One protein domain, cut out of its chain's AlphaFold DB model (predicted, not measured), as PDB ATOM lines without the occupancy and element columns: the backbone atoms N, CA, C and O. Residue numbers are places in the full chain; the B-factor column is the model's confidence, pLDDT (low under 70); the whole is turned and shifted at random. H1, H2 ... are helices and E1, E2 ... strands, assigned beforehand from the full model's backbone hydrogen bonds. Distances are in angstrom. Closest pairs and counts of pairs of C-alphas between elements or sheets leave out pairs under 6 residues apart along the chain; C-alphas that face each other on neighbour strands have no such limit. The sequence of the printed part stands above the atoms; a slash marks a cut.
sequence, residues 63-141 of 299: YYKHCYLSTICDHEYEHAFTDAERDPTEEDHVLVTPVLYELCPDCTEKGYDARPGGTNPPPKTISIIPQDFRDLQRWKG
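Overview. This is residues 63 to 141 of the 299 residues of an uncharacterized protein of Amorphotheca resinae ATCC 22711 (UniProt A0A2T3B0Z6). Look first for a narrow, strongly twisted sheet of four strands, with the small helices H1 and H2 grazing it. From H1 a long link runs out beyond the sheet, where residues 114 to 119 stick out, and then returns to H2; the longest axis runs from this loop to the E2-E3 link. The printed part has 79 residues, in the order E1, E2, E3, H1, H2, E4; the sheet, E2 E1 E3 E4, is mixed, and so is the class, helices and strands. The whole is loose, with a radius of gyration of the C-alphas of 14.4 A and spans of 51 by 21 by 17 A.

Along the chain. Find C-alpha 63 at (57.565, 34.080, 3.393); from there E1, residues 63 to 70, runs 22.9 A. E2, residues 75 to 86, spans 25.2 A and bends by 80 degrees at residue 83. E3 is residues 93 to 99, 18.7 A. H1 is residues 105 to 109, 6.1 A, and H2 residues 131 to 134, 5.2 A. E4, residues 137 to 140, covers 9.5 A and ends at C-alpha 140, (50.511, 40.110, 18.156).

Arrangement. Inner strands E1 and E3 are parallel at 32 degrees; look at N 69 and O 97, 2.9 A apart. The hairpin E1 and E2 is antiparallel at 154 degrees, with N 66 and O 80 at 2.8 A. Edge strand E4 is parallel to E3, with N 94 and O 137 at 2.9 A. E3, H1, H2 and E4 form a strand-helix-strand unit, parallel neighbour strands with helices between, its crossover right-handed. H1 only grazes the sheet with residues 105 to 107, and H2 with 132 to 134; the closest C-alphas of H2 and E3 are those of Phe 133 and Val 94, 6.8 A. H1's O i to N i+4 pair is within hydrogen-bond range; H2 is too short for one.

Size, cuts and confidence. The C-alphas farthest apart, of Thr 89 and Pro 116, are 51.0 A apart. The printed part has no cut. The link H1 to H2, 21 residues, is long. Residues 117 to 122 and 141 have pLDDT under 70.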
ATOM      1  N   TYR A  63      57.793  32.707   2.951       93.06
ATOM      2  CA  TYR A  63      57.565  34.080   3.393       93.06
ATOM      3  C   TYR A  63      56.527  34.097   4.509       93.06
ATOM      4  O   TYR A  63      55.642  33.234   4.540       93.06
ATOM      5  N   TYR A  64      56.615  35.067   5.421       94.25
ATOM      6  CA  TYR A  64      55.568  35.232   6.428       94.25
ATOM      7  C   TYR A  64      54.257  35.700   5.797       94.25
ATOM      8  O   TYR A  64      54.227  36.454   4.823       94.25
ATOM      9  N   LYS A  65      53.148  35.262   6.389       96.25
ATOM     10  CA  LYS A  65      51.812  35.779   6.097       96.25
ATOM     11  C   LYS A  65      51.540  36.999   6.962       96.25
ATOM     12  O   LYS A  65      51.958  37.051   8.117       96.25
ATOM     13  N   HIS A  66      50.802  37.961   6.428       95.94
ATOM     14  CA  HIS A  66      50.507  39.220   7.097       95.94
ATOM     15  C   HIS A  66      49.066  39.671   6.875       95.94
ATOM     16  O   HIS A  66      48.466  39.388   5.837       95.94
ATOM     17  N   CYS A  67      48.511  40.348   7.879       96.25
ATOM     18  CA  CYS A  67      47.280  41.116   7.752       96.25
ATOM     19  C   CYS A  67      47.309  42.354   8.658       96.25
ATOM     20  O   CYS A  67      48.039  42.427   9.656       96.25
ATOM     21  N   TYR A  68      46.461  43.325   8.336       95.12
ATOM     22  CA  TYR A  68      46.215  44.489   9.180       95.12
ATOM     23  C   TYR A  68      44.963  44.281  10.022       95.12
ATOM     24  O   TYR A  68      43.963  43.772   9.529       95.12
ATOM     25  N   LEU A  69      44.991  44.719  11.281       94.81
ATOM     26  CA  LEU A  69      43.844  44.676  12.187       94.81
ATOM     27  C   LEU A  69      43.405  46.097  12.538       94.81
ATOM     28  O   LEU A  69      44.103  46.797  13.273       94.81
ATOM     29  N   SER A  70      42.227  46.515  12.075       93.62
ATOM     30  CA  SER A  70      41.649  47.791  12.511       93.62
ATOM     31  C   SER A  70      41.213  47.694  13.970       93.62
ATOM     32  O   SER A  70      40.353  46.889  14.326       93.62
ATOM     33  N   THR A  71      41.761  48.566  14.811       91.44
ATOM     34  CA  THR A  71      41.407  48.639  16.240       91.44
ATOM     35  C   THR A  71      40.049  49.291  16.515       91.44
ATOM     36  O   THR A  71      39.562  49.234  17.641       91.44
ATOM     37  N   ILE A  72      39.420  49.900  15.500       89.62
ATOM     38  CA  ILE A  72      38.091  50.517  15.616       89.62
ATOM     39  C   ILE A  72      36.986  49.479  15.400       89.62
ATOM     40  O   ILE A  72      36.005  49.458  16.145       89.62
ATOM     41  N   CYS A  73      37.116  48.644  14.364       90.50
ATOM     42  CA  CYS A  73      36.082  47.680  13.976       90.50
ATOM     43  C   CYS A  73      36.437  46.212  14.252       90.50
ATOM     44  O   CYS A  73      35.601  45.348  13.987       90.50
ATOM     45  N   ASP A  74      37.630  45.934  14.792       92.12
ATOM     46  CA  ASP A  74      38.175  44.585  15.005       92.12
ATOM     47  C   ASP A  74      38.198  43.736  13.714       92.12
ATOM     48  O   ASP A  74      37.950  42.530  13.745       92.12
ATOM     49  N   HIS A  75      38.469  44.363  12.562       94.12
ATOM     50  CA  HIS A  75      38.487  43.697  11.253       94.12
ATOM     51  C   HIS A  75      39.925  43.441  10.783       94.12
ATOM     52  O   HIS A  75      40.710  44.388  10.689       94.12
ATOM     53  N   GLU A  76      40.244  42.181  10.467       95.12
ATOM     54  CA  GLU A  76      41.454  41.776   9.736       95.12
ATOM     55  C   GLU A  76      41.273  41.972   8.216       95.12
ATOM     56  O   GLU A  76      40.333  41.429   7.631       95.12
ATOM     57  N   TYR A  77      42.153  42.741   7.571       95.25
ATOM     58  CA  TYR A  77      42.096  43.065   6.139       95.25
ATOM     59  C   TYR A  77      43.485  43.041   5.478       95.25
ATOM     60  O   TYR A  77      44.500  42.949   6.166       95.25
ATOM     61  N   GLU A  78      43.513  43.113   4.137       94.75
ATOM     62  CA  GLU A  78      44.748  43.086   3.327       94.75
ATOM     63  C   GLU A  78      45.637  41.861   3.650       94.75
ATOM     64  O   GLU A  78      46.804  41.978   4.005       94.75
ATOM     65  N   HIS A  79      45.062  40.660   3.536       95.62
ATOM     66  CA  HIS A  79      45.790  39.401   3.719       95.62
ATOM     67  C   HIS A  79      46.792  39.187   2.576       95.62
ATOM     68  O   HIS A  79      46.386  38.991   1.428       95.62
ATOM     69  N   ALA A  80      48.085  39.216   2.887       95.56
ATOM     70  CA  ALA A  80      49.165  39.109   1.909       95.56
ATOM     71  C   ALA A  80      50.363  38.322   2.462       95.56
ATOM     72  O   ALA A  80      50.432  38.012   3.652       95.56
ATOM     73  N   PHE A  81      51.312  37.992   1.587       93.69
ATOM     74  CA  PHE A  81      52.640  37.528   1.991       93.69
ATOM     75  C   PHE A  81      53.563  38.739   2.143       93.69
ATOM     76  O   PHE A  81      53.462  39.692   1.373       93.69
ATOM     77  N   THR A  82      54.439  38.710   3.140       91.44
ATOM     78  CA  THR A  82      55.476  39.728   3.334       91.44
ATOM     79  C   THR A  82      56.700  39.428   2.482       91.44
ATOM     80  O   THR A  82      56.931  38.276   2.138       91.44
ATOM     81  N   ASP A  83      57.579  40.410   2.316       88.75
ATOM     82  CA  ASP A  83      58.907  40.183   1.729       88.75
ATOM     83  C   ASP A  83      59.907  39.560   2.723       88.75
ATOM     84  O   ASP A  83      61.014  39.176   2.351       88.75
ATOM     85  N   ALA A  84      59.527  39.438   3.999       86.25
ATOM     86  CA  ALA A  84      60.351  38.801   5.016       86.25
ATOM     87  C   ALA A  84      60.359  37.278   4.827       86.25
ATOM     88  O   ALA A  84      59.323  36.611   4.949       86.25
ATOM     89  N   GLU A  85      61.547  36.746   4.541       90.38
ATOM     90  CA  GLU A  85      61.781  35.310   4.451       90.38
ATOM     91  C   GLU A  85      61.576  34.638   5.812       90.38
ATOM     92  O   GLU A  85      61.929  35.169   6.868       90.38
ATOM     93  N   ARG A  86      61.003  33.441   5.763       92.12
ATOM     94  CA  ARG A  86      60.684  32.597   6.905       92.12
ATOM     95  C   ARG A  86      61.554  31.353   6.873       92.12
ATOM     96  O   ARG A  86      61.648  30.682   5.844       92.12
ATOM     97  N   ASP A  87      62.127  31.003   8.021       88.31
ATOM     98  CA  ASP A  87      62.879  29.760   8.154       88.31
ATOM     99  C   ASP A  87      61.939  28.549   7.936       88.31
ATOM    100  O   ASP A  87      60.869  28.475   8.552       88.31
ATOM    101  N   PRO A  88      62.305  27.580   7.078       89.44
ATOM    102  CA  PRO A  88      61.506  26.381   6.832       89.44
ATOM    103  C   PRO A  88      61.197  25.542   8.077       89.44
ATOM    104  O   PRO A  88      60.229  24.781   8.067       89.44
ATOM    105  N   THR A  89      62.017  25.652   9.124       89.44
ATOM    106  CA  THR A  89      61.841  24.946  10.399       89.44
ATOM    107  C   THR A  89      60.854  25.634  11.340       89.44
ATOM    108  O   THR A  89      60.369  24.997  12.277       89.44
ATOM    109  N   GLU A  90      60.530  26.908  11.103       90.12
ATOM    110  CA  GLU A  90      59.533  27.627  11.895       90.12
ATOM    111  C   GLU A  90      58.112  27.149  11.561       90.12
ATOM    112  O   GLU A  90      57.833  26.614  10.484       90.12
ATOM    113  N   GLU A  91      57.178  27.353  12.488       94.75
ATOM    114  CA  GLU A  91      55.754  27.143  12.230       94.75
ATOM    115  C   GLU A  91      55.172  28.339  11.461       94.75
ATOM    116  O   GLU A  91      55.568  29.491  11.668       94.75
ATOM    117  N   ASP A  92      54.226  28.063  10.560       94.44
ATOM    118  CA  ASP A  92      53.541  29.104   9.795       94.44
ATOM    119  C   ASP A  92      52.635  29.929  10.723       94.44
ATOM    120  O   ASP A  92      51.870  29.390  11.528       94.44
ATOM    121  N   HIS A  93      52.725  31.249  10.621       94.94
ATOM    122  CA  HIS A  93      51.973  32.173  11.458       94.94
ATOM    123  C   HIS A  93      51.608  33.430  10.679       94.94
ATOM    124  O   HIS A  93      52.249  33.792   9.694       94.94
ATOM    125  N   VAL A  94      50.557  34.103  11.143       96.56
ATOM    126  CA  VAL A  94      50.113  35.377  10.578       96.56
ATOM    127  C   VAL A  94      50.623  36.499  11.465       96.56
ATOM    128  O   VAL A  94      50.273  36.597  12.647       96.56
ATOM    129  N   LEU A  95      51.456  37.348  10.878       95.06
ATOM    130  CA  LEU A  95      51.888  38.607  11.456       95.06
ATOM    131  C   LEU A  95      50.715  39.588  11.393       95.06
ATOM    132  O   LEU A  95      50.257  39.943  10.311       95.06
ATOM    133  N   VAL A  96      50.214  40.011  12.555       95.06
ATOM    134  CA  VAL A  96      49.076  40.936  12.627       95.06
ATOM    135  C   VAL A  96      49.570  42.317  13.027       95.06
ATOM    136  O   VAL A  96      50.006  42.515  14.167       95.06
ATOM    137  N   THR A  97      49.455  43.287  12.120       94.56
ATOM    138  CA  THR A  97      49.788  44.688  12.410       94.56
ATOM    139  C   THR A  97      48.532  45.442  12.848       94.56
ATOM    140  O   THR A  97      47.629  45.653  12.035       94.56
ATOM    141  N   PRO A  98      48.431  45.868  14.120       94.00
ATOM    142  CA  PRO A  98      47.308  46.680  14.560       94.00
ATOM    143  C   PRO A  98      47.403  48.079  13.948       94.00
ATOM    144  O   PRO A  98      48.410  48.768  14.109       94.00
ATOM    145  N   VAL A  99      46.331  48.516  13.294       92.38
ATOM    146  CA  VAL A  99      46.196  49.874  12.771       92.38
ATOM    147  C   VAL A  99      45.363  50.682  13.755       92.38
ATOM    148  O   VAL A  99      44.193  50.383  14.041       92.38
ATOM    149  N   LEU A 100      46.017  51.677  14.349       90.94
ATOM    150  CA  LEU A 100      45.426  52.548  15.353       90.94
ATOM    151  C   LEU A 100      44.657  53.669  14.660       90.94
ATOM    152  O   LEU A 100      45.174  54.297  13.746       90.94
ATOM    153  N   TYR A 101      43.445  53.941  15.140       84.94
ATOM    154  CA  TYR A 101      42.625  55.088  14.724       84.94
ATOM    155  C   TYR A 101      42.133  55.094  13.269       84.94
ATOM    156  O   TYR A 101      41.510  56.071  12.857       84.94
ATOM    157  N   GLU A 102      42.314  54.007  12.519       89.50
ATOM    158  CA  GLU A 102      41.792  53.885  11.155       89.50
ATOM    159  C   GLU A 102      40.738  52.780  11.053       89.50
ATOM    160  O   GLU A 102      40.843  51.709  11.663       89.50
ATOM    161  N   LEU A 103      39.692  53.054  10.274       90.38
ATOM    162  CA  LEU A 103      38.702  52.065   9.861       90.38
ATOM    163  C   LEU A 103      39.290  51.215   8.737       90.38
ATOM    164  O   LEU A 103      39.954  51.734   7.842       90.38
ATOM    165  N   CYS A 104      39.005  49.912   8.752       93.50
ATOM    166  CA  CYS A 104      39.362  49.065   7.617       93.50
ATOM    167  C   CYS A 104      38.687  49.567   6.317       93.50
ATOM    168  O   CYS A 104      37.586  50.134   6.396       93.50
ATOM    169  N   PRO A 105      39.278  49.307   5.135       92.69
ATOM    170  CA  PRO A 105      38.738  49.729   3.841       92.69
ATOM    171  C   PRO A 105      37.261  49.362   3.640       92.69
ATOM    172  O   PRO A 105      36.472  50.212   3.241       92.69
ATOM    173  N   ASP A 106      36.854  48.154   4.034       90.44
ATOM    174  CA  ASP A 106      35.466  47.684   3.929       90.44
ATOM    175  C   ASP A 106      34.479  48.508   4.767       90.44
ATOM    176  O   ASP A 106      33.312  48.681   4.406       90.44
ATOM    177  N   CYS A 107      34.911  48.984   5.939       89.44
ATOM    178  CA  CYS A 107      34.084  49.857   6.764       89.44
ATOM    179  C   CYS A 107      34.042  51.275   6.184       89.44
ATOM    180  O   CYS A 107      32.988  51.914   6.201       89.44
ATOM    181  N   THR A 108      35.160  51.754   5.651       90.44
ATOM    182  CA  THR A 108      35.236  53.053   4.981       90.44
ATOM    183  C   THR A 108      34.339  53.084   3.740       90.44
ATOM    184  O   THR A 108      33.529  53.992   3.594       90.44
ATOM    185  N   GLU A 109      34.352  52.042   2.902       90.88
ATOM    186  CA  GLU A 109      33.487  51.939   1.714       90.88
ATOM    187  C   GLU A 109      31.992  51.932   2.075       90.88
ATOM    188  O   GLU A 109      31.158  52.512   1.380       90.88
ATOM    189  N   LYS A 110      31.637  51.337   3.220       88.56
ATOM    190  CA  LYS A 110      30.264  51.350   3.757       88.56
ATOM    191  C   LYS A 110      29.866  52.689   4.396       88.56
ATOM    192  O   LYS A 110      28.750  52.796   4.914       88.56
ATOM    193  N   GLY A 111      30.749  53.690   4.392       88.56
ATOM    194  CA  GLY A 111      30.497  55.029   4.923       88.56
ATOM    195  C   GLY A 111      30.372  55.069   6.446       88.56
ATOM    196  O   GLY A 111      29.580  55.847   6.985       88.56
ATOM    197  N   TYR A 112      31.073  54.184   7.166       85.62
ATOM    198  CA  TYR A 112      31.075  54.218   8.634       85.62
ATOM    199  C   TYR A 112      31.822  55.433   9.199       85.62
ATOM    200  O   TYR A 112      31.491  55.882  10.294       85.62
ATOM    201  N   ASP A 113      32.764  55.983   8.441       84.44
ATOM    202  CA  ASP A 113      33.500  57.218   8.719       84.44
ATOM    203  C   ASP A 113      32.626  58.481   8.581       84.44
ATOM    204  O   ASP A 113      32.743  59.413   9.373       84.44
ATOM    205  N   ALA A 114      31.693  58.497   7.627       82.75
ATOM    206  CA  ALA A 114      30.866  59.661   7.298       82.75
ATOM    207  C   ALA A 114      29.653  59.878   8.227       82.75
ATOM    208  O   ALA A 114      28.826  60.763   7.982       82.75
ATOM    209  N   ARG A 115      29.488  59.072   9.284       75.56
ATOM    210  CA  ARG A 115      28.294  59.134  10.142       75.56
ATOM    211  C   ARG A 115      28.330  60.368  11.053       75.56
ATOM    212  O   ARG A 115      29.217  60.472  11.904       75.56
ATOM    213  N   PRO A 116      27.347  61.283  10.952       70.12
ATOM    214  CA  PRO A 116      27.302  62.458  11.809       70.12
ATOM    215  C   PRO A 116      27.145  62.035  13.273       70.12
ATOM    216  O   PRO A 116      26.203  61.333  13.636       70.12
ATOM    217  N   GLY A 117      28.086  62.470  14.110       65.12
ATOM    218  CA  GLY A 117      28.025  62.305  15.560       65.12
ATOM    219  C   GLY A 117      28.854  61.166  16.149       65.12
ATOM    220  O   GLY A 117      28.748  60.972  17.352       65.12
ATOM    221  N   GLY A 118      29.653  60.423  15.369       59.31
ATOM    222  CA  GLY A 118      30.684  59.505  15.894       59.31
ATOM    223  C   GLY A 118      30.213  58.432  16.893       59.31
ATOM    224  O   GLY A 118      31.027  57.862  17.610       59.31
ATOM    225  N   THR A 119      28.907  58.177  16.999       55.38
ATOM    226  CA  THR A 119      28.311  57.597  18.219       55.38
ATOM    227  C   THR A 119      27.931  56.134  18.120       55.38
ATOM    228  O   THR A 119      27.491  55.568  19.112       55.38
ATOM    229  N   ASN A 120      28.135  55.486  16.976       64.56
ATOM    230  CA  ASN A 120      28.029  54.036  16.920       64.56
ATOM    231  C   ASN A 120      29.309  53.480  16.319       64.56
ATOM    232  O   ASN A 120      29.534  53.715  15.126       64.56
ATOM    233  N   PRO A 121      30.138  52.760  17.106       67.06
ATOM    234  CA  PRO A 121      31.211  51.991  16.509       67.06
ATOM    235  C   PRO A 121      30.595  51.122  15.407       67.06
ATOM    236  O   PRO A 121      29.457  50.650  15.566       67.06
ATOM    237  N   PRO A 122      31.283  50.958  14.266       68.94
ATOM    238  CA  PRO A 122      30.818  50.038  13.242       68.94
ATOM    239  C   PRO A 122      30.486  48.701  13.917       68.94
ATOM    240  O   PRO A 122      31.222  48.266  14.810       68.94
ATOM    241  N   PRO A 123      29.357  48.063  13.559       75.56
ATOM    242  CA  PRO A 123      29.064  46.740  14.075       75.56
ATOM    243  C   PRO A 123      30.274  45.865  13.770       75.56
ATOM    244  O   PRO A 123      30.788  45.917  12.652       75.56
ATOM    245  N   LYS A 124      30.742  45.103  14.763       75.69
ATOM    246  CA  LYS A 124      31.859  44.179  14.571       75.69
ATOM    247  C   LYS A 124      31.501  43.247  13.419       75.69
ATOM    248  O   LYS A 124      30.597  42.419  13.546       75.69
ATOM    249  N   THR A 125      32.133  43.450  12.270       70.56
ATOM    250  CA  THR A 125      31.897  42.636  11.084       70.56
ATOM    251  C   THR A 125      32.859  41.464  11.095       70.56
ATOM    252  O   THR A 125      34.023  41.611  11.455       70.56
ATOM    253  N   ILE A 126      32.367  40.291  10.705       86.00
ATOM    254  CA  ILE A 126      33.202  39.097  10.574       86.00
ATOM    255  C   ILE A 126      34.231  39.361   9.473       86.00
ATOM    256  O   ILE A 126      33.852  39.751   8.369       86.00
ATOM    257  N   SER A 127      35.509  39.146   9.783       90.94
ATOM    258  CA  SER A 127      36.591  39.298   8.815       90.94
ATOM    259  C   SER A 127      36.522  38.228   7.730       90.94
ATOM    260  O   SER A 127      36.302  37.049   8.026       90.94
ATOM    261  N   ILE A 128      36.721  38.619   6.469       92.62
ATOM    262  CA  ILE A 128      36.833  37.662   5.361       92.62
ATOM    263  C   ILE A 128      38.283  37.180   5.310       92.62
ATOM    264  O   ILE A 128      39.127  37.761   4.635       92.62
ATOM    265  N   ILE A 129      38.566  36.119   6.065       95.12
ATOM    266  CA  ILE A 129      39.908  35.538   6.174       95.12
ATOM    267  C   ILE A 129      40.055  34.398   5.151       95.12
ATOM    268  O   ILE A 129      39.265  33.436   5.218       95.12
ATOM    269  N   PRO A 130      41.038  34.470   4.226       95.88
ATOM    270  CA  PRO A 130      41.340  33.393   3.289       95.88
ATOM    271  C   PRO A 130      41.675  32.079   4.005       95.88
ATOM    272  O   PRO A 130      42.115  32.061   5.159       95.88
ATOM    273  N   GLN A 131      41.437  30.953   3.331       96.00
ATOM    274  CA  GLN A 131      41.526  29.630   3.958       96.00
ATOM    275  C   GLN A 131      42.932  29.320   4.494       96.00
ATOM    276  O   GLN A 131      43.068  28.698   5.540       96.00
ATOM    277  N   ASP A 132      43.965  29.792   3.808       94.50
ATOM    278  CA  ASP A 132      45.375  29.632   4.157       94.50
ATOM    279  C   ASP A 132      45.838  30.515   5.329       94.50
ATOM    280  O   ASP A 132      46.927  30.289   5.854       94.50
ATOM    281  N   PHE A 133      45.018  31.470   5.777       96.56
ATOM    282  CA  PHE A 133      45.268  32.321   6.951       96.56
ATOM    283  C   PHE A 133      44.409  31.910   8.155       96.56
ATOM    284  O   PHE A 133      44.775  32.148   9.306       96.56
ATOM    285  N   ARG A 134      43.243  31.302   7.899       94.38
ATOM    286  CA  ARG A 134      42.179  31.094   8.890       94.38
ATOM    287  C   ARG A 134      42.633  30.337  10.133       94.38
ATOM    288  O   ARG A 134      42.276  30.747  11.239       94.38
ATOM    289  N   ASP A 135      43.425  29.288   9.955       95.12
ATOM    290  CA  ASP A 135      43.763  28.340  11.022       95.12
ATOM    291  C   ASP A 135      45.158  28.577  11.627       95.12
ATOM    292  O   ASP A 135      45.582  27.853  12.524       95.12
ATOM    293  N   LEU A 136      45.866  29.613  11.172       95.38
ATOM    294  CA  LEU A 136      47.218  29.921  11.630       95.38
ATOM    295  C   LEU A 136      47.230  30.699  12.946       95.38
ATOM    296  O   LEU A 136      46.304  31.448  13.270       95.38
ATOM    297  N   GLN A 137      48.311  30.569  13.716       95.81
ATOM    298  CA  GLN A 137      48.480  31.361  14.930       95.81
ATOM    299  C   GLN A 137      48.699  32.840  14.576       95.81
ATOM    300  O   GLN A 137      49.492  33.169  13.696       95.81
ATOM    301  N   ARG A 138      48.000  33.745  15.275       94.25
ATOM    302  CA  ARG A 138      48.172  35.199  15.119       94.25
ATOM    303  C   ARG A 138      49.235  35.681  16.094       94.25
ATOM    304  O   ARG A 138      49.028  35.620  17.310       94.25
ATOM    305  N   TRP A 139      50.346  36.190  15.581       92.62
ATOM    306  CA  TRP A 139      51.372  36.821  16.405       92.62
ATOM    307  C   TRP A 139      51.100  38.317  16.539       92.62
ATOM    308  O   TRP A 139      51.201  39.090  15.588       92.62
ATOM    309  N   LYS A 140      50.730  38.714  17.762       76.56
ATOM    310  CA  LYS A 140      50.511  40.110  18.156       76.56
ATOM    311  C   LYS A 140      51.824  40.684  18.677       76.56
ATOM    312  O   LYS A 140      52.412  40.110  19.589       76.56
ATOM    313  N   GLY A 141      52.255  41.823  18.147       61.03
ATOM    314  CA  GLY A 141      53.462  42.517  18.622       61.03
ATOM    315  C   GLY A 141      54.655  42.451  17.673       61.03
ATOM    316  O   GLY A 141      55.706  43.005  17.984       61.03
TER     317      GLY A 141